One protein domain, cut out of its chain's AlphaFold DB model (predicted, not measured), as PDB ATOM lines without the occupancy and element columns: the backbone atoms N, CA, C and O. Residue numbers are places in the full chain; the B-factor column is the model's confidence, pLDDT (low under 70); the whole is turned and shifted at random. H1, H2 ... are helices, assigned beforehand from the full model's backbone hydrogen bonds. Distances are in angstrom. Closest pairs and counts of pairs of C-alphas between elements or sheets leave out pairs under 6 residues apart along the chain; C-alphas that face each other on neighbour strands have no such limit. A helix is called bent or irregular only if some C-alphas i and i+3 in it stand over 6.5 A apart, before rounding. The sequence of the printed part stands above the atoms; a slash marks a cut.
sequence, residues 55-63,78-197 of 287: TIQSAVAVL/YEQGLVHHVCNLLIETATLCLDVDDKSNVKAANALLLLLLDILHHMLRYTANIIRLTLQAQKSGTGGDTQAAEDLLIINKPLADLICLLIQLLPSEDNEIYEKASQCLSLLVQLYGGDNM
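What this domain is: This is residues 55 to 63 and 78 to 197 of the 287 residues of an uncharacterized protein of Paroedura picta (UniProt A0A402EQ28). One long helix, H3, runs along most of the length of an elongated helical bundle; H2 and H5 pack on it, and H4b packs on H2 and H5 to complete four up-and-down members, each running against the one before it in the chain. H4 is bent, its arm H4a packs on H3 farther along, and short H1 packs on H3 too. The printed part has 129 residues with five named helices, H1 to H5 in chain order, and no named strand: the class is all helix. It is compact, with a radius of gyration of the C-alphas of 16.1 A, and spans 57 by 30 by 24 A.

Where its parts are: H3, residues 106 to 139, is 47.8 A long, from C-alpha 106 at (2.844, -49.637, -102.935) to C-alpha 139 at (37.748, -50.185, -70.345). H2 is residues 82 to 98, 23.9 A, and H5 residues 175 to 192, 25.0 A, ending at (24.701, -59.688, -84.667). H1 is residues 55 to 63, 12.2 A. H4, residues 146 to 168, was assigned as one helix by its hydrogen bonds but is bent, C-alphas 155 and 158 being 7.5 A apart; its arms are H4a, residues 146 to 155, 14.3 A, and H4b, residues 158 to 168, 17.7 A. H4b is irregular, with C-alphas 161 and 164 6.7 A apart.

How they stand to each other: H3 is the hub. It touches H5 at a shallow tilt of 33 degrees, only just short of steep, the same way; the closest C-alphas, of His 121 and Cys 184, are 5.3 A apart. With residues 106 to 120 alone it touches H2, a hairpin at a steep tilt of 41 degrees; Cys 97 and Val 106 have the closest C-alphas, 6.0 A. H4b touches H5, closest C-alphas Leu 166 and Ala 181 at 5.5 A. H2 and H5 are apart. Every O i to N i+4 pair is within hydrogen-bond range in H1, H2, H3, H4a and H5; in H4b 3 of 7 are, beside 7 of 8 O i to N i+3 pairs.

The domain as a whole: The C-alphas of Ser 104 and Gly 141, the two farthest apart, are 57.7 A apart. Residues 64 to 77 are not printed, a gap of 12.4 A between C-alphas 63 and 78. Of the links printed whole, none is long. Residues 99 to 104 stand free, and pLDDT is under 70 at residues 100 to 105.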
ATOM      1  N   THR A  55      -5.882 -47.527 -89.207       77.31
ATOM      2  CA  THR A  55      -5.720 -47.912 -87.798       77.31
ATOM      3  C   THR A  55      -4.326 -48.465 -87.508       77.31
ATOM      4  O   THR A  55      -3.718 -48.061 -86.517       77.31
ATOM      5  N   ILE A  56      -3.803 -49.349 -88.365       79.69
ATOM      6  CA  ILE A  56      -2.467 -49.938 -88.201       79.69
ATOM      7  C   ILE A  56      -1.407 -48.865 -88.419       79.69
ATOM      8  O   ILE A  56      -0.546 -48.685 -87.562       79.69
ATOM      9  N   GLN A  57      -1.530 -48.072 -89.486       82.56
ATOM     10  CA  GLN A  57      -0.612 -46.960 -89.743       82.56
ATOM     11  C   GLN A  57      -0.579 -45.961 -88.576       82.56
ATOM     12  O   GLN A  57       0.494 -45.552 -88.134       82.56
ATOM     13  N   SER A  58      -1.741 -45.625 -88.005       82.81
ATOM     14  CA  SER A  58      -1.827 -44.749 -86.829       82.81
ATOM     15  C   SER A  58      -1.189 -45.380 -85.589       82.81
ATOM     16  O   SER A  58      -0.488 -44.698 -84.842       82.81
ATOM     17  N   ALA A  59      -1.405 -46.678 -85.356       82.00
ATOM     18  CA  ALA A  59      -0.797 -47.392 -84.236       82.00
ATOM     19  C   ALA A  59       0.734 -47.449 -84.360       82.00
ATOM     20  O   ALA A  59       1.434 -47.183 -83.382       82.00
ATOM     21  N   VAL A  60       1.254 -47.716 -85.561       86.44
ATOM     22  CA  VAL A  60       2.694 -47.721 -85.852       86.44
ATOM     23  C   VAL A  60       3.287 -46.319 -85.716       86.44
ATOM     24  O   VAL A  60       4.341 -46.166 -85.108       86.44
ATOM     25  N   ALA A  61       2.593 -45.270 -86.163       87.50
ATOM     26  CA  ALA A  61       3.040 -43.892 -85.960       87.50
ATOM     27  C   ALA A  61       3.128 -43.516 -84.467       87.50
ATOM     28  O   ALA A  61       4.091 -42.879 -84.032       87.50
ATOM     29  N   VAL A  62       2.155 -43.937 -83.648       85.81
ATOM     30  CA  VAL A  62       2.213 -43.763 -82.185       85.81
ATOM     31  C   VAL A  62       3.385 -44.543 -81.593       85.81
ATOM     32  O   VAL A  62       4.106 -44.002 -80.754       85.81
ATOM     33  N   LEU A  63       3.612 -45.781 -82.040       86.56
ATOM     34  CA  LEU A  63       4.747 -46.585 -81.599       86.56
ATOM     35  C   LEU A  63       6.084 -45.919 -81.947       86.56
ATOM     36  O   LEU A  63       6.944 -45.824 -81.075       86.56
ATOM     37  N   TYR A  78      10.112 -53.627 -74.463       88.56
ATOM     38  CA  TYR A  78      10.675 -54.960 -74.679       88.56
ATOM     39  C   TYR A  78       9.893 -56.055 -73.943       88.56
ATOM     40  O   TYR A  78       9.512 -57.041 -74.572       88.56
ATOM     41  N   GLU A  79       9.557 -55.850 -72.665       85.12
ATOM     42  CA  GLU A  79       8.710 -56.768 -71.878       85.12
ATOM     43  C   GLU A  79       7.333 -57.010 -72.510       85.12
ATOM     44  O   GLU A  79       6.708 -58.045 -72.297       85.12
ATOM     45  N   GLN A  80       6.842 -56.039 -73.277       82.25
ATOM     46  CA  GLN A  80       5.559 -56.112 -73.959       82.25
ATOM     47  C   GLN A  80       5.665 -56.639 -75.403       82.25
ATOM     48  O   GLN A  80       4.727 -56.490 -76.183       82.25
ATOM     49  N   GLY A  81       6.791 -57.252 -75.776       84.88
ATOM     50  CA  GLY A  81       6.942 -57.930 -77.064       84.88
ATOM     51  C   GLY A  81       7.287 -57.017 -78.240       84.88
ATOM     52  O   GLY A  81       7.069 -57.414 -79.384       84.88
ATOM     53  N   LEU A  82       7.844 -55.821 -77.991       89.00
ATOM     54  CA  LEU A  82       8.231 -54.864 -79.041       89.00
ATOM     55  C   LEU A  82       9.014 -55.521 -80.187       89.00
ATOM     56  O   LEU A  82       8.666 -55.322 -81.346       89.00
ATOM     57  N   VAL A  83      10.039 -56.317 -79.860       93.50
ATOM     58  CA  VAL A  83      10.900 -56.992 -80.849       93.50
ATOM     59  C   VAL A  83      10.075 -57.872 -81.778       93.50
ATOM     60  O   VAL A  83      10.138 -57.704 -82.990       93.50
ATOM     61  N   HIS A  84       9.242 -58.749 -81.215       88.94
ATOM     62  CA  HIS A  84       8.428 -59.670 -82.003       88.94
ATOM     63  C   HIS A  84       7.455 -58.931 -82.931       88.94
ATOM     64  O   HIS A  84       7.337 -59.269 -84.105       88.94
ATOM     65  N   HIS A  85       6.781 -57.898 -82.421       86.19
ATOM     66  CA  HIS A  85       5.814 -57.136 -83.211       86.19
ATOM     67  C   HIS A  85       6.469 -56.354 -84.350       86.19
ATOM     68  O   HIS A  85       5.936 -56.343 -85.457       86.19
ATOM     69  N   VAL A  86       7.620 -55.730 -84.094       91.88
ATOM     70  CA  VAL A  86       8.355 -54.981 -85.119       91.88
ATOM     71  C   VAL A  86       8.913 -55.924 -86.182       91.88
ATOM     72  O   VAL A  86       8.764 -55.614 -87.359       91.88
ATOM     73  N   CYS A  87       9.466 -57.086 -85.803       93.31
ATOM     74  CA  CYS A  87       9.915 -58.091 -86.771       93.31
ATOM     75  C   CYS A  87       8.782 -58.527 -87.703       93.31
ATOM     76  O   CYS A  87       8.930 -58.435 -88.918       93.31
ATOM     77  N   ASN A  88       7.644 -58.955 -87.147       88.38
ATOM     78  CA  ASN A  88       6.538 -59.464 -87.959       88.38
ATOM     79  C   ASN A  88       5.988 -58.385 -88.898       88.38
ATOM     80  O   ASN A  88       5.846 -58.634 -90.090       88.38
ATOM     81  N   LEU A  89       5.735 -57.175 -88.383       88.62
ATOM     82  CA  LEU A  89       5.212 -56.079 -89.199       88.62
ATOM     83  C   LEU A  89       6.192 -55.665 -90.300       88.62
ATOM     84  O   LEU A  89       5.748 -55.344 -91.400       88.62
ATOM     85  N   LEU A  90       7.504 -55.668 -90.031       93.19
ATOM     86  CA  LEU A  90       8.520 -55.387 -91.048       93.19
ATOM     87  C   LEU A  90       8.528 -56.440 -92.143       93.19
ATOM     88  O   LEU A  90       8.521 -56.069 -93.310       93.19
ATOM     89  N   ILE A  91       8.524 -57.721 -91.775       91.00
ATOM     90  CA  ILE A  91       8.513 -58.827 -92.736       91.00
ATOM     91  C   ILE A  91       7.252 -58.741 -93.599       91.00
ATOM     92  O   ILE A  91       7.358 -58.651 -94.816       91.00
ATOM     93  N   GLU A  92       6.070 -58.673 -92.982       86.81
ATOM     94  CA  GLU A  92       4.797 -58.575 -93.704       86.81
ATOM     95  C   GLU A  92       4.757 -57.337 -94.616       86.81
ATOM     96  O   GLU A  92       4.440 -57.445 -95.797       86.81
ATOM     97  N   THR A  93       5.150 -56.161 -94.118       89.00
ATOM     98  CA  THR A  93       5.120 -54.935 -94.933       89.00
ATOM     99  C   THR A  93       6.133 -54.991 -96.075       89.00
ATOM    100  O   THR A  93       5.817 -54.586 -97.188       89.00
ATOM    101  N   ALA A  94       7.336 -55.511 -95.833       89.94
ATOM    102  CA  ALA A  94       8.359 -55.599 -96.865       89.94
ATOM    103  C   ALA A  94       8.003 -56.629 -97.943       89.94
ATOM    104  O   ALA A  94       8.275 -56.370 -99.111       89.94
ATOM    105  N   THR A  95       7.326 -57.733 -97.595       87.50
ATOM    106  CA  THR A  95       6.800 -58.663 -98.612       87.50
ATOM    107  C   THR A  95       5.822 -57.973 -99.563       87.50
ATOM    108  O   THR A  95       5.923 -58.181-100.764       87.50
ATOM    109  N   LEU A  96       4.968 -57.067 -99.066       84.94
ATOM    110  CA  LEU A  96       4.090 -56.257 -99.922       84.94
ATOM    111  C   LEU A  96       4.852 -55.240-100.783       84.94
ATOM    112  O   LEU A  96       4.387 -54.887-101.860       84.94
ATOM    113  N   CYS A  97       5.984 -54.720-100.302       84.75
ATOM    114  CA  CYS A  97       6.810 -53.772-101.054       84.75
ATOM    115  C   CYS A  97       7.637 -54.448-102.158       84.75
ATOM    116  O   CYS A  97       7.914 -53.817-103.174       84.75
ATOM    117  N   LEU A  98       8.069 -55.690-101.930       82.38
ATOM    118  CA  LEU A  98       8.886 -56.470-102.864       82.38
ATOM    119  C   LEU A  98       8.035 -57.245-103.885       82.38
ATOM    120  O   LEU A  98       8.570 -57.695-104.895       82.38
ATOM    121  N   ASP A  99       6.727 -57.380-103.646       78.31
ATOM    122  CA  ASP A  99       5.787 -57.963-104.601       78.31
ATOM    123  C   ASP A  99       5.521 -56.992-105.768       78.31
ATOM    124  O   ASP A  99       4.965 -55.902-105.608       78.31
ATOM    125  N   VAL A 100       5.962 -57.382-106.966       61.38
ATOM    126  CA  VAL A 100       5.979 -56.540-108.174       61.38
ATOM    127  C   VAL A 100       4.590 -56.439-108.831       61.38
ATOM    128  O   VAL A 100       4.353 -55.536-109.648       61.38
ATOM    129  N   ASP A 101       3.650 -57.314-108.455       62.88
ATOM    130  CA  ASP A 101       2.370 -57.475-109.149       62.88
ATOM    131  C   ASP A 101       1.233 -56.582-108.600       62.88
ATOM    132  O   ASP A 101       0.308 -56.249-109.350       62.88
ATOM    133  N   ASP A 102       1.308 -56.092-107.351       57.75
ATOM    134  CA  ASP A 102       0.269 -55.233-106.747       57.75
ATOM    135  C   ASP A 102       0.686 -53.758-106.615       57.75
ATOM    136  O   ASP A 102       1.080 -53.248-105.566       57.75
ATOM    137  N   LYS A 103       0.511 -53.009-107.709       64.38
ATOM    138  CA  LYS A 103       0.815 -51.565-107.761       64.38
ATOM    139  C   LYS A 103      -0.199 -50.681-107.031       64.38
ATOM    140  O   LYS A 103       0.035 -49.478-106.904       64.38
ATOM    141  N   SER A 104      -1.332 -51.228-106.580       64.88
ATOM    142  CA  SER A 104      -2.450 -50.405-106.105       64.88
ATOM    143  C   SER A 104      -2.198 -49.779-104.729       64.88
ATOM    144  O   SER A 104      -2.752 -48.718-104.438       64.88
ATOM    145  N   ASN A 105      -1.293 -50.359-103.926       69.31
ATOM    146  CA  ASN A 105      -1.027 -49.907-102.558       69.31
ATOM    147  C   ASN A 105       0.459 -49.700-102.193       69.31
ATOM    148  O   ASN A 105       0.761 -49.403-101.033       69.31
ATOM    149  N   VAL A 106       1.383 -49.760-103.161       81.75
ATOM    150  CA  VAL A 106       2.844 -49.637-102.935       81.75
ATOM    151  C   VAL A 106       3.209 -48.382-102.141       81.75
ATOM    152  O   VAL A 106       4.023 -48.428-101.229       81.75
ATOM    153  N   LYS A 107       2.560 -47.244-102.408       84.56
ATOM    154  CA  LYS A 107       2.849 -45.995-101.684       84.56
ATOM    155  C   LYS A 107       2.509 -46.077-100.191       84.56
ATOM    156  O   LYS A 107       3.243 -45.541 -99.364       84.56
ATOM    157  N   ALA A 108       1.392 -46.718 -99.847       85.38
ATOM    158  CA  ALA A 108       0.985 -46.901 -98.458       85.38
ATOM    159  C   ALA A 108       1.876 -47.935 -97.753       85.38
ATOM    160  O   ALA A 108       2.223 -47.738 -96.588       85.38
ATOM    161  N   ALA A 109       2.282 -48.989 -98.468       88.00
ATOM    162  CA  ALA A 109       3.241 -49.977 -97.984       88.00
ATOM    163  C   ALA A 109       4.615 -49.347 -97.725       88.00
ATOM    164  O   ALA A 109       5.137 -49.481 -96.623       88.00
ATOM    165  N   ASN A 110       5.136 -48.545 -98.657       91.31
ATOM    166  CA  ASN A 110       6.404 -47.828 -98.492       91.31
ATOM    167  C   ASN A 110       6.357 -46.855 -97.310       91.31
ATOM    168  O   ASN A 110       7.281 -46.823 -96.503       91.31
ATOM    169  N   ALA A 111       5.266 -46.096 -97.150       91.94
ATOM    170  CA  ALA A 111       5.107 -45.200 -96.004       91.94
ATOM    171  C   ALA A 111       5.113 -45.962 -94.666       91.94
ATOM    172  O   ALA A 111       5.737 -45.521 -93.697       91.94
ATOM    173  N   LEU A 112       4.446 -47.119 -94.608       90.81
ATOM    174  CA  LEU A 112       4.459 -47.982 -93.430       90.81
ATOM    175  C   LEU A 112       5.848 -48.592 -93.189       90.81
ATOM    176  O   LEU A 112       6.326 -48.583 -92.056       90.81
ATOM    177  N   LEU A 113       6.517 -49.057 -94.246       94.94
ATOM    178  CA  LEU A 113       7.866 -49.612 -94.194       94.94
ATOM    179  C   LEU A 113       8.859 -48.588 -93.640       94.94
ATOM    180  O   LEU A 113       9.627 -48.912 -92.740       94.94
ATOM    181  N   LEU A 114       8.799 -47.338 -94.104       96.19
ATOM    182  CA  LEU A 114       9.645 -46.253 -93.605       96.19
ATOM    183  C   LEU A 114       9.440 -46.000 -92.104       96.19
ATOM    184  O   LEU A 114      10.418 -45.899 -91.363       96.19
ATOM    185  N   LEU A 115       8.188 -45.977 -91.631       95.00
ATOM    186  CA  LEU A 115       7.890 -45.846 -90.198       95.00
ATOM    187  C   LEU A 115       8.438 -47.023 -89.378       95.00
ATOM    188  O   LEU A 115       8.930 -46.832 -88.265       95.00
ATOM    189  N   LEU A 116       8.351 -48.239 -89.914       96.56
ATOM    190  CA  LEU A 116       8.859 -49.438 -89.257       96.56
ATOM    191  C   LEU A 116      10.394 -49.480 -89.235       96.56
ATOM    192  O   LEU A 116      10.976 -49.836 -88.209       96.56
ATOM    193  N   LEU A 117      11.055 -49.062 -90.319       98.25
ATOM    194  CA  LEU A 117      12.510 -48.907 -90.372       98.25
ATOM    195  C   LEU A 117      12.988 -47.831 -89.391       98.25
ATOM    196  O   LEU A 117      14.022 -48.006 -88.748       98.25
ATOM    197  N   ASP A 118      12.220 -46.754 -89.204       97.75
ATOM    198  CA  ASP A 118      12.501 -45.773 -88.158       97.75
ATOM    199  C   ASP A 118      12.431 -46.393 -86.764       97.75
ATOM    200  O   ASP A 118      13.368 -46.231 -85.979       97.75
ATOM    201  N   ILE A 119      11.373 -47.141 -86.446       96.56
ATOM    202  CA  ILE A 119      11.255 -47.833 -85.154       96.56
ATOM    203  C   ILE A 119      12.451 -48.765 -84.932       96.56
ATOM    204  O   ILE A 119      13.100 -48.689 -83.882       96.56
ATOM    205  N   LEU A 120      12.779 -49.592 -85.930       98.44
ATOM    206  CA  LEU A 120      13.921 -50.502 -85.878       98.44
ATOM    207  C   LEU A 120      15.224 -49.741 -85.633       98.44
ATOM    208  O   LEU A 120      15.990 -50.095 -84.737       98.44
ATOM    209  N   HIS A 121      15.467 -48.658 -86.369       98.00
ATOM    210  CA  HIS A 121      16.667 -47.850 -86.202       98.00
ATOM    211  C   HIS A 121      16.788 -47.289 -84.778       98.00
ATOM    212  O   HIS A 121      17.867 -47.339 -84.182       98.00
ATOM    213  N   HIS A 122      15.691 -46.801 -84.189       96.88
ATOM    214  CA  HIS A 122      15.699 -46.316 -82.809       96.88
ATOM    215  C   HIS A 122      15.980 -47.439 -81.798       96.88
ATOM    216  O   HIS A 122      16.771 -47.230 -80.873       96.88
ATOM    217  N   MET A 123      15.401 -48.630 -81.990       96.88
ATOM    218  CA  MET A 123      15.685 -49.811 -81.162       96.88
ATOM    219  C   MET A 123      17.166 -50.198 -81.231       96.88
ATOM    220  O   MET A 123      17.827 -50.323 -80.199       96.88
ATOM    221  N   LEU A 124      17.720 -50.303 -82.441       97.75
ATOM    222  CA  LEU A 124      19.122 -50.660 -82.665       97.75
ATOM    223  C   LEU A 124      20.076 -49.612 -82.097       97.75
ATOM    224  O   LEU A 124      21.076 -49.957 -81.470       97.75
ATOM    225  N   ARG A 125      19.764 -48.324 -82.269       96.69
ATOM    226  CA  ARG A 125      20.571 -47.227 -81.726       96.69
ATOM    227  C   ARG A 125      20.554 -47.214 -80.202       96.69
ATOM    228  O   ARG A 125      21.590 -46.939 -79.596       96.69
ATOM    229  N   TYR A 126      19.407 -47.505 -79.587       95.56
ATOM    230  CA  TYR A 126      19.305 -47.668 -78.140       95.56
ATOM    231  C   TYR A 126      20.228 -48.793 -77.663       95.56
ATOM    232  O   TYR A 126      21.102 -48.544 -76.830       95.56
ATOM    233  N   THR A 127      20.108 -49.984 -78.257       96.00
ATOM    234  CA  THR A 127      20.929 -51.149 -77.904       96.00
ATOM    235  C   THR A 127      22.412 -50.871 -78.115       96.00
ATOM    236  O   THR A 127      23.188 -50.948 -77.164       96.00
ATOM    237  N   ALA A 128      22.818 -50.423 -79.306       96.19
ATOM    238  CA  ALA A 128      24.209 -50.093 -79.609       96.19
ATOM    239  C   ALA A 128      24.798 -49.046 -78.649       96.19
ATOM    240  O   ALA A 128      25.971 -49.131 -78.281       96.19
ATOM    241  N   ASN A 129      24.002 -48.068 -78.205       95.06
ATOM    242  CA  ASN A 129      24.465 -47.078 -77.238       95.06
ATOM    243  C   ASN A 129      24.688 -47.677 -75.843       95.06
ATOM    244  O   ASN A 129      25.703 -47.351 -75.229       95.06
ATOM    245  N   ILE A 130      23.793 -48.545 -75.358       94.00
ATOM    246  CA  ILE A 130      23.986 -49.255 -74.083       94.00
ATOM    247  C   ILE A 130      25.254 -50.108 -74.147       94.00
ATOM    248  O   ILE A 130      26.137 -49.926 -73.312       94.00
ATOM    249  N   ILE A 131      25.417 -50.929 -75.192       94.81
ATOM    250  CA  ILE A 131      26.619 -51.760 -75.371       94.81
ATOM    251  C   ILE A 131      27.884 -50.900 -75.397       94.81
ATOM    252  O   ILE A 131      28.849 -51.179 -74.687       94.81
ATOM    253  N   ARG A 132      27.884 -49.805 -76.165       94.56
ATOM    254  CA  ARG A 132      29.030 -48.893 -76.243       94.56
ATOM    255  C   ARG A 132      29.376 -48.288 -74.881       94.56
ATOM    256  O   ARG A 132      30.558 -48.221 -74.551       94.56
ATOM    257  N   LEU A 133      28.385 -47.825 -74.119       94.12
ATOM    258  CA  LEU A 133      28.601 -47.239 -72.792       94.12
ATOM    259  C   LEU A 133      29.137 -48.279 -71.804       94.12
ATOM    260  O   LEU A 133      30.112 -47.998 -71.109       94.12
ATOM    261  N   THR A 134      28.574 -49.487 -71.799       94.19
ATOM    262  CA  THR A 134      29.047 -50.596 -70.963       94.19
ATOM    263  C   THR A 134      30.487 -50.978 -71.303       94.19
ATOM    264  O   THR A 134      31.330 -51.040 -70.409       94.19
ATOM    265  N   LEU A 135      30.821 -51.136 -72.589       91.69
ATOM    266  CA  LEU A 135      32.189 -51.438 -73.032       91.69
ATOM    267  C   LEU A 135      33.180 -50.321 -72.680       91.69
ATOM    268  O   LEU A 135      34.335 -50.593 -72.357       91.69
ATOM    269  N   GLN A 136      32.757 -49.055 -72.742       92.38
ATOM    270  CA  GLN A 136      33.587 -47.927 -72.316       92.38
ATOM    271  C   GLN A 136      33.840 -47.954 -70.806       92.38
ATOM    272  O   GLN A 136      34.990 -47.825 -70.397       92.38
ATOM    273  N   ALA A 137      32.803 -48.194 -70.000       91.62
ATOM    274  CA  ALA A 137      32.911 -48.288 -68.547       91.62
ATOM    275  C   ALA A 137      33.775 -49.477 -68.088       91.62
ATOM    276  O   ALA A 137      34.482 -49.382 -67.083       91.62
ATOM    277  N   GLN A 138      33.754 -50.589 -68.830       89.81
ATOM    278  CA  GLN A 138      34.670 -51.705 -68.597       89.81
ATOM    279  C   GLN A 138      36.123 -51.316 -68.871       89.81
ATOM    280  O   GLN A 138      36.995 -51.587 -68.048       89.81
ATOM    281  N   LYS A 139      36.390 -50.633 -69.991       89.00
ATOM    282  CA  LYS A 139      37.748 -50.185 -70.345       89.00
ATOM    283  C   LYS A 139      38.323 -49.177 -69.346       89.00
ATOM    284  O   LYS A 139      39.533 -49.163 -69.153       89.00
ATOM    285  N   SER A 140      37.487 -48.356 -68.711       88.56
ATOM    286  CA  SER A 140      37.908 -47.388 -67.688       88.56
ATOM    287  C   SER A 140      37.979 -47.954 -66.265       88.56
ATOM    288  O   SER A 140      38.265 -47.199 -65.340       88.56
ATOM    289  N   GLY A 141      37.703 -49.248 -66.057       82.38
ATOM    290  CA  GLY A 141      37.742 -49.881 -64.731       82.38
ATOM    291  C   GLY A 141      36.620 -49.443 -63.780       82.38
ATOM    292  O   GLY A 141      36.655 -49.762 -62.597       82.38
ATOM    293  N   THR A 142      35.612 -48.726 -64.283       79.81
ATOM    294  CA  THR A 142      34.508 -48.166 -63.484       79.81
ATOM    295  C   THR A 142      33.361 -49.152 -63.246       79.81
ATOM    296  O   THR A 142      32.391 -48.784 -62.596       79.81
ATOM    297  N   GLY A 143      33.454 -50.384 -63.766       73.81
ATOM    298  CA  GLY A 143      32.449 -51.438 -63.573       73.81
ATOM    299  C   GLY A 143      31.115 -51.112 -64.252       73.81
ATOM    300  O   GLY A 143      30.170 -50.688 -63.597       73.81
ATOM    301  N   GLY A 144      31.043 -51.277 -65.577       79.88
ATOM    302  CA  GLY A 144      29.782 -51.149 -66.318       79.88
ATOM    303  C   GLY A 144      28.824 -52.312 -66.044       79.88
ATOM    304  O   GLY A 144      29.274 -53.415 -65.744       79.88
ATOM    305  N   ASP A 145      27.518 -52.077 -66.191       86.38
ATOM    306  CA  ASP A 145      26.500 -53.129 -66.099       86.38
ATOM    307  C   ASP A 145      26.536 -54.008 -67.358       86.38
ATOM    308  O   ASP A 145      25.931 -53.710 -68.393       86.38
ATOM    309  N   THR A 146      27.355 -55.056 -67.291       91.31
ATOM    310  CA  THR A 146      27.549 -56.022 -68.375       91.31
ATOM    311  C   THR A 146      26.365 -56.944 -68.537       91.31
ATOM    312  O   THR A 146      26.039 -57.291 -69.665       91.31
ATOM    313  N   GLN A 147      25.702 -57.292 -67.433       92.38
ATOM    314  CA  GLN A 147      24.573 -58.210 -67.463       92.38
ATOM    315  C   GLN A 147      23.389 -57.574 -68.185       92.38
ATOM    316  O   GLN A 147      22.864 -58.164 -69.120       92.38
ATOM    317  N   ALA A 148      23.034 -56.329 -67.851       90.88
ATOM    318  CA  ALA A 148      21.938 -55.647 -68.539       90.88
ATOM    319  C   ALA A 148      22.220 -55.436 -70.037       90.88
ATOM    320  O   ALA A 148      21.300 -55.440 -70.855       90.88
ATOM    321  N   ALA A 149      23.489 -55.243 -70.408       94.31
ATOM    322  CA  ALA A 149      23.909 -55.150 -71.802       94.31
ATOM    323  C   ALA A 149      23.760 -56.494 -72.538       94.31
ATOM    324  O   ALA A 149      23.252 -56.520 -73.657       94.31
ATOM    325  N   GLU A 150      24.170 -57.595 -71.911       94.69
ATOM    326  CA  GLU A 150      24.035 -58.947 -72.456       94.69
ATOM    327  C   GLU A 150      22.567 -59.372 -72.579       94.69
ATOM    328  O   GLU A 150      22.136 -59.783 -73.656       94.69
ATOM    329  N   ASP A 151      21.763 -59.164 -71.534       94.94
ATOM    330  CA  ASP A 151      20.323 -59.439 -71.548       94.94
ATOM    331  C   ASP A 151      19.629 -58.675 -72.684       94.94
ATOM    332  O   ASP A 151      18.779 -59.217 -73.393       94.94
ATOM    333  N   LEU A 152      20.028 -57.419 -72.915       95.38
ATOM    334  CA  LEU A 152      19.491 -56.606 -74.003       95.38
ATOM    335  C   LEU A 152      19.879 -57.136 -75.392       95.38
ATOM    336  O   LEU A 152      19.076 -57.006 -76.321       95.38
ATOM    337  N   LEU A 153      21.071 -57.723 -75.554       96.12
ATOM    338  CA  LEU A 153      21.456 -58.410 -76.795       96.12
ATOM    339  C   LEU A 153      20.616 -59.670 -77.002       96.12
ATOM    340  O   LEU A 153      20.110 -59.895 -78.097       96.12
ATOM    341  N   ILE A 154      20.401 -60.453 -75.943       95.75
ATOM    342  CA  ILE A 154      19.592 -61.677 -75.997       95.75
ATOM    343  C   ILE A 154      18.142 -61.353 -76.381       95.75
ATOM    344  O   ILE A 154      17.597 -61.972 -77.293       95.75
ATOM    345  N   ILE A 155      17.533 -60.345 -75.749       95.31
ATOM    346  CA  ILE A 155      16.160 -59.898 -76.049       95.31
ATOM    347  C   ILE A 155      16.013 -59.473 -77.517       95.31
ATOM    348  O   ILE A 155      14.977 -59.715 -78.135       95.31
ATOM    349  N   ASN A 156      17.040 -58.832 -78.073       96.31
ATOM    350  CA  ASN A 156      17.032 -58.317 -79.440       96.31
ATOM    351  C   ASN A 156      17.559 -59.311 -80.477       96.31
ATOM    352  O   ASN A 156      17.551 -58.984 -81.663       96.31
ATOM    353  N   LYS A 157      17.977 -60.515 -80.075       95.69
ATOM    354  CA  LYS A 157      18.495 -61.539 -80.986       95.69
ATOM    355  C   LYS A 157      17.571 -61.831 -82.183       95.69
ATOM    356  O   LYS A 157      18.102 -61.927 -83.285       95.69
ATOM    357  N   PRO A 158      16.227 -61.870 -82.049       95.62
ATOM    358  CA  PRO A 158      15.336 -62.060 -83.201       95.62
ATOM    359  C   PRO A 158      15.417 -60.959 -84.272       95.62
ATOM    360  O   PRO A 158      14.946 -61.152 -85.386       95.62
ATOM    361  N   LEU A 159      15.998 -59.790 -83.972       96.62
ATOM    362  CA  LEU A 159      16.226 -58.758 -84.987       96.62
ATOM    363  C   LEU A 159      17.301 -59.177 -86.006       96.62
ATOM    364  O   LEU A 159      17.347 -58.601 -87.091       96.62
ATOM    365  N   ALA A 160      18.160 -60.154 -85.683       95.25
ATOM    366  CA  ALA A 160      19.161 -60.682 -86.611       95.25
ATOM    367  C   ALA A 160      18.517 -61.316 -87.856       95.25
ATOM    368  O   ALA A 160      19.080 -61.231 -88.944       95.25
ATOM    369  N   ASP A 161      17.301 -61.854 -87.729       93.44
ATOM    370  CA  ASP A 161      16.549 -62.440 -88.847       93.44
ATOM    371  C   ASP A 161      16.144 -61.388 -89.895       93.44
ATOM    372  O   ASP A 161      15.883 -61.711 -91.052       93.44
ATOM    373  N   LEU A 162      16.163 -60.099 -89.529       96.94
ATOM    374  CA  LEU A 162      15.890 -58.993 -90.449       96.94
ATOM    375  C   LEU A 162      17.089 -58.640 -91.340       96.94
ATOM    376  O   LEU A 162      16.943 -57.809 -92.233       96.94
ATOM    377  N   ILE A 163      18.273 -59.231 -91.123       97.25
ATOM    378  CA  ILE A 163      19.474 -58.934 -91.924       97.25
ATOM    379  C   ILE A 163      19.224 -59.223 -93.409       97.25
ATOM    380  O   ILE A 163      19.464 -58.344 -94.233       97.25
ATOM    381  N   CYS A 164      18.686 -60.401 -93.739       96.19
ATOM    382  CA  CYS A 164      18.350 -60.777 -95.116       96.19
ATOM    383  C   CYS A 164      17.350 -59.795 -95.740       96.19
ATOM    384  O   CYS A 164      17.587 -59.258 -96.818       96.19
ATOM    385  N   LEU A 165      16.272 -59.484 -95.014       96.69
ATOM    386  CA  LEU A 165      15.251 -58.546 -95.475       96.69
ATOM    387  C   LEU A 165      15.845 -57.167 -95.790       96.69
ATOM    388  O   LEU A 165      15.556 -56.574 -96.824       96.69
ATOM    389  N   LEU A 166      16.698 -56.646 -94.908       98.06
ATOM    390  CA  LEU A 166      17.322 -55.342 -95.111       98.06
ATOM    391  C   LEU A 166      18.307 -55.338 -96.276       98.06
ATOM    392  O   LEU A 166      18.416 -54.309 -96.936       98.06
ATOM    393  N   ILE A 167      19.004 -56.453 -96.529       97.88
ATOM    394  CA  ILE A 167      19.854 -56.621 -97.714       97.88
ATOM    395  C   ILE A 167      19.008 -56.522 -98.989       97.88
ATOM    396  O   ILE A 167      19.359 -55.754 -99.884       97.88
ATOM    397  N   GLN A 168      17.866 -57.209 -99.031       96.12
ATOM    398  CA  GLN A 168      16.941 -57.194-100.171       96.12
ATOM    399  C   GLN A 168      16.290 -55.823-100.412       96.12
ATOM    400  O   GLN A 168      15.877 -55.521-101.526       96.12
ATOM    401  N   LEU A 169      16.236 -54.952 -99.399       96.44
ATOM    402  CA  LEU A 169      15.753 -53.573 -99.543       96.44
ATOM    403  C   LEU A 169      16.823 -52.593-100.066       96.44
ATOM    404  O   LEU A 169      16.488 -51.462-100.426       96.44
ATOM    405  N   LEU A 170      18.109 -52.973-100.113       96.81
ATOM    406  CA  LEU A 170      19.188 -52.070-100.547       96.81
ATOM    407  C   LEU A 170      19.100 -51.647-102.026       96.81
ATOM    408  O   LEU A 170      19.401 -50.478-102.305       96.81
ATOM    409  N   PRO A 171      18.695 -52.519-102.971       94.44
ATOM    410  CA  PRO A 171      18.506 -52.133-104.368       94.44
ATOM    411  C   PRO A 171      17.321 -51.194-104.631       94.44
ATOM    412  O   PRO A 171      17.138 -50.773-105.767       94.44
ATOM    413  N   SER A 172      16.540 -50.817-103.609       91.75
ATOM    414  CA  SER A 172      15.377 -49.936-103.757       91.75
ATOM    415  C   SER A 172      15.674 -48.660-104.564       91.75
ATOM    416  O   SER A 172      16.652 -47.936-104.306       91.75
ATOM    417  N   GLU A 173      14.767 -48.359-105.501       88.38
ATOM    418  CA  GLU A 173      14.713 -47.094-106.244       88.38
ATOM    419  C   GLU A 173      14.350 -45.914-105.332       88.38
ATOM    420  O   GLU A 173      14.826 -44.794-105.529       88.38
ATOM    421  N   ASP A 174      13.545 -46.168-104.296       91.25
ATOM    422  CA  ASP A 174      13.242 -45.185-103.263       91.25
ATOM    423  C   ASP A 174      14.480 -44.981-102.376       91.25
ATOM    424  O   ASP A 174      14.906 -45.876-101.633       91.25
ATOM    425  N   ASN A 175      15.073 -43.789-102.477       92.31
ATOM    426  CA  ASN A 175      16.284 -43.435-101.748       92.31
ATOM    427  C   ASN A 175      16.063 -43.386-100.230       92.31
ATOM    428  O   ASN A 175      16.990 -43.694 -99.482       92.31
ATOM    429  N   GLU A 176      14.862 -43.039 -99.760       95.62
ATOM    430  CA  GLU A 176      14.571 -43.003 -98.326       95.62
ATOM    431  C   GLU A 176      14.560 -44.425 -97.748       95.62
ATOM    432  O   GLU A 176      15.155 -44.667 -96.694       95.62
ATOM    433  N   ILE A 177      13.984 -45.387 -98.481       95.81
ATOM    434  CA  ILE A 177      14.023 -46.810 -98.108       95.81
ATOM    435  C   ILE A 177      15.473 -47.294 -98.035       95.81
ATOM    436  O   ILE A 177      15.873 -47.860 -97.017       95.81
ATOM    437  N   TYR A 178      16.283 -47.014 -99.062       95.62
ATOM    438  CA  TYR A 178      17.704 -47.375 -99.065       95.62
ATOM    439  C   TYR A 178      18.459 -46.783 -97.861       95.62
ATOM    440  O   TYR A 178      19.195 -47.491 -97.164       95.62
ATOM    441  N   GLU A 179      18.289 -45.487 -97.584       96.69
ATOM    442  CA  GLU A 179      18.989 -44.809 -96.490       96.69
ATOM    443  C   GLU A 179      18.632 -45.410 -95.128       96.69
ATOM    444  O   GLU A 179      19.518 -45.664 -94.307       96.69
ATOM    445  N   LYS A 180      17.348 -45.677 -94.880       97.62
ATOM    446  CA  LYS A 180      16.888 -46.253 -93.611       97.62
ATOM    447  C   LYS A 180      17.296 -47.719 -93.473       97.62
ATOM    448  O   LYS A 180      17.778 -48.116 -92.408       97.62
ATOM    449  N   ALA A 181      17.164 -48.506 -94.541       98.25
ATOM    450  CA  ALA A 181      17.545 -49.915 -94.549       98.25
ATOM    451  C   ALA A 181      19.053 -50.090 -94.320       98.25
ATOM    452  O   ALA A 181      19.460 -50.851 -93.442       98.25
ATOM    453  N   SER A 182      19.890 -49.319 -95.022       97.94
ATOM    454  CA  SER A 182      21.352 -49.373 -94.879       97.94
ATOM    455  C   SER A 182      21.834 -48.952 -93.483       97.94
ATOM    456  O   SER A 182      22.756 -49.564 -92.933       97.94
ATOM    457  N   GLN A 183      21.188 -47.958 -92.860       97.81
ATOM    458  CA  GLN A 183      21.468 -47.561 -91.474       97.81
ATOM    459  C   GLN A 183      21.123 -48.672 -90.477       97.81
ATOM    460  O   GLN A 183      21.943 -48.989 -89.607       97.81
ATOM    461  N   CYS A 184      19.946 -49.289 -90.619       98.50
ATOM    462  CA  CYS A 184      19.535 -50.418 -89.784       98.50
ATOM    463  C   CYS A 184      20.485 -51.605 -89.953       98.50
ATOM    464  O   CYS A 184      20.996 -52.128 -88.962       98.50
ATOM    465  N   LEU A 185      20.787 -51.975 -91.199       98.44
ATOM    466  CA  LEU A 185      21.657 -53.101 -91.530       98.44
ATOM    467  C   LEU A 185      23.060 -52.916 -90.949       98.44
ATOM    468  O   LEU A 185      23.607 -53.828 -90.335       98.44
ATOM    469  N   SER A 186      23.620 -51.710 -91.066       97.88
ATOM    470  CA  SER A 186      24.927 -51.382 -90.493       97.88
ATOM    471  C   SER A 186      24.978 -51.595 -88.977       97.88
ATOM    472  O   SER A 186      25.979 -52.104 -88.472       97.88
ATOM    473  N   LEU A 187      23.928 -51.223 -88.236       98.06
ATOM    474  CA  LEU A 187      23.867 -51.465 -86.790       98.06
ATOM    475  C   LEU A 187      23.628 -52.943 -86.465       98.06
ATOM    476  O   LEU A 187      24.292 -53.479 -85.580       98.06
ATOM    477  N   LEU A 188      22.725 -53.609 -87.187       97.31
ATOM    478  CA  LEU A 188      22.433 -55.029 -86.986       97.31
ATOM    479  C   LEU A 188      23.663 -55.895 -87.192       97.31
ATOM    480  O   LEU A 188      23.994 -56.689 -86.328       97.31
ATOM    481  N   VAL A 189      24.396 -55.690 -88.280       96.62
ATOM    482  CA  VAL A 189      25.599 -56.467 -88.594       96.62
ATOM    483  C   VAL A 189      26.758 -56.150 -87.632       96.62
ATOM    484  O   VAL A 189      27.618 -56.994 -87.363       96.62
ATOM    485  N   GLN A 190      26.783 -54.957 -87.028       95.25
ATOM    486  CA  GLN A 190      27.709 -54.667 -85.928       95.25
ATOM    487  C   GLN A 190      27.380 -55.477 -84.669       95.25
ATOM    488  O   GLN A 190      28.306 -56.006 -84.049       95.25
ATOM    489  N   LEU A 191      26.095 -55.585 -84.319       95.31
ATOM    490  CA  LEU A 191      25.617 -56.261 -83.110       95.31
ATOM    491  C   LEU A 191      25.550 -57.795 -83.258       95.31
ATOM    492  O   LEU A 191      25.954 -58.491 -82.335       95.31
ATOM    493  N   TYR A 192      25.111 -58.295 -84.416       94.88
ATOM    494  CA  TYR A 192      24.701 -59.688 -84.667       94.88
ATOM    495  C   TYR A 192      25.229 -60.254 -85.998       94.88
ATOM    496  O   TYR A 192      24.682 -61.211 -86.535       94.88
ATOM    497  N   GLY A 193      26.274 -59.668 -86.593       86.50
ATOM    498  CA  GLY A 193      26.723 -60.028 -87.950       86.50
ATOM    499  C   GLY A 193      27.168 -61.483 -88.162       86.50
ATOM    500  O   GLY A 193      27.373 -61.873 -89.306       86.50
ATOM    501  N   GLY A 194      27.342 -62.265 -87.092       85.94
ATOM    502  CA  GLY A 194      27.631 -63.701 -87.167       85.94
ATOM    503  C   GLY A 194      26.418 -64.612 -86.951       85.94
ATOM    504  O   GLY A 194      26.548 -65.813 -87.148       85.94
ATOM    505  N   ASP A 195      25.261 -64.070 -86.555       89.31
ATOM    506  CA  ASP A 195      24.117 -64.872 -86.093       89.31
ATOM    507  C   ASP A 195      23.169 -65.313 -87.219       89.31
ATOM    508  O   ASP A 195      22.486 -66.325 -87.078       89.31
ATOM    509  N   ASN A 196      23.100 -64.569 -88.328       89.88
ATOM    510  CA  ASN A 196      22.209 -64.886 -89.445       89.88
ATOM    511  C   ASN A 196      22.959 -65.658 -90.538       89.88
ATOM    512  O   ASN A 196      23.774 -65.066 -91.240       89.88
ATOM    513  N   MET A 197      22.654 -66.950 -90.680       88.06
ATOM    514  CA  MET A 197      23.341 -67.870 -91.603       88.06
ATOM    515  C   MET A 197      23.079 -67.571 -93.083       88.06
ATOM    516  O   MET A 197      23.930 -67.836 -93.925       88.06
TER     517      MET A 197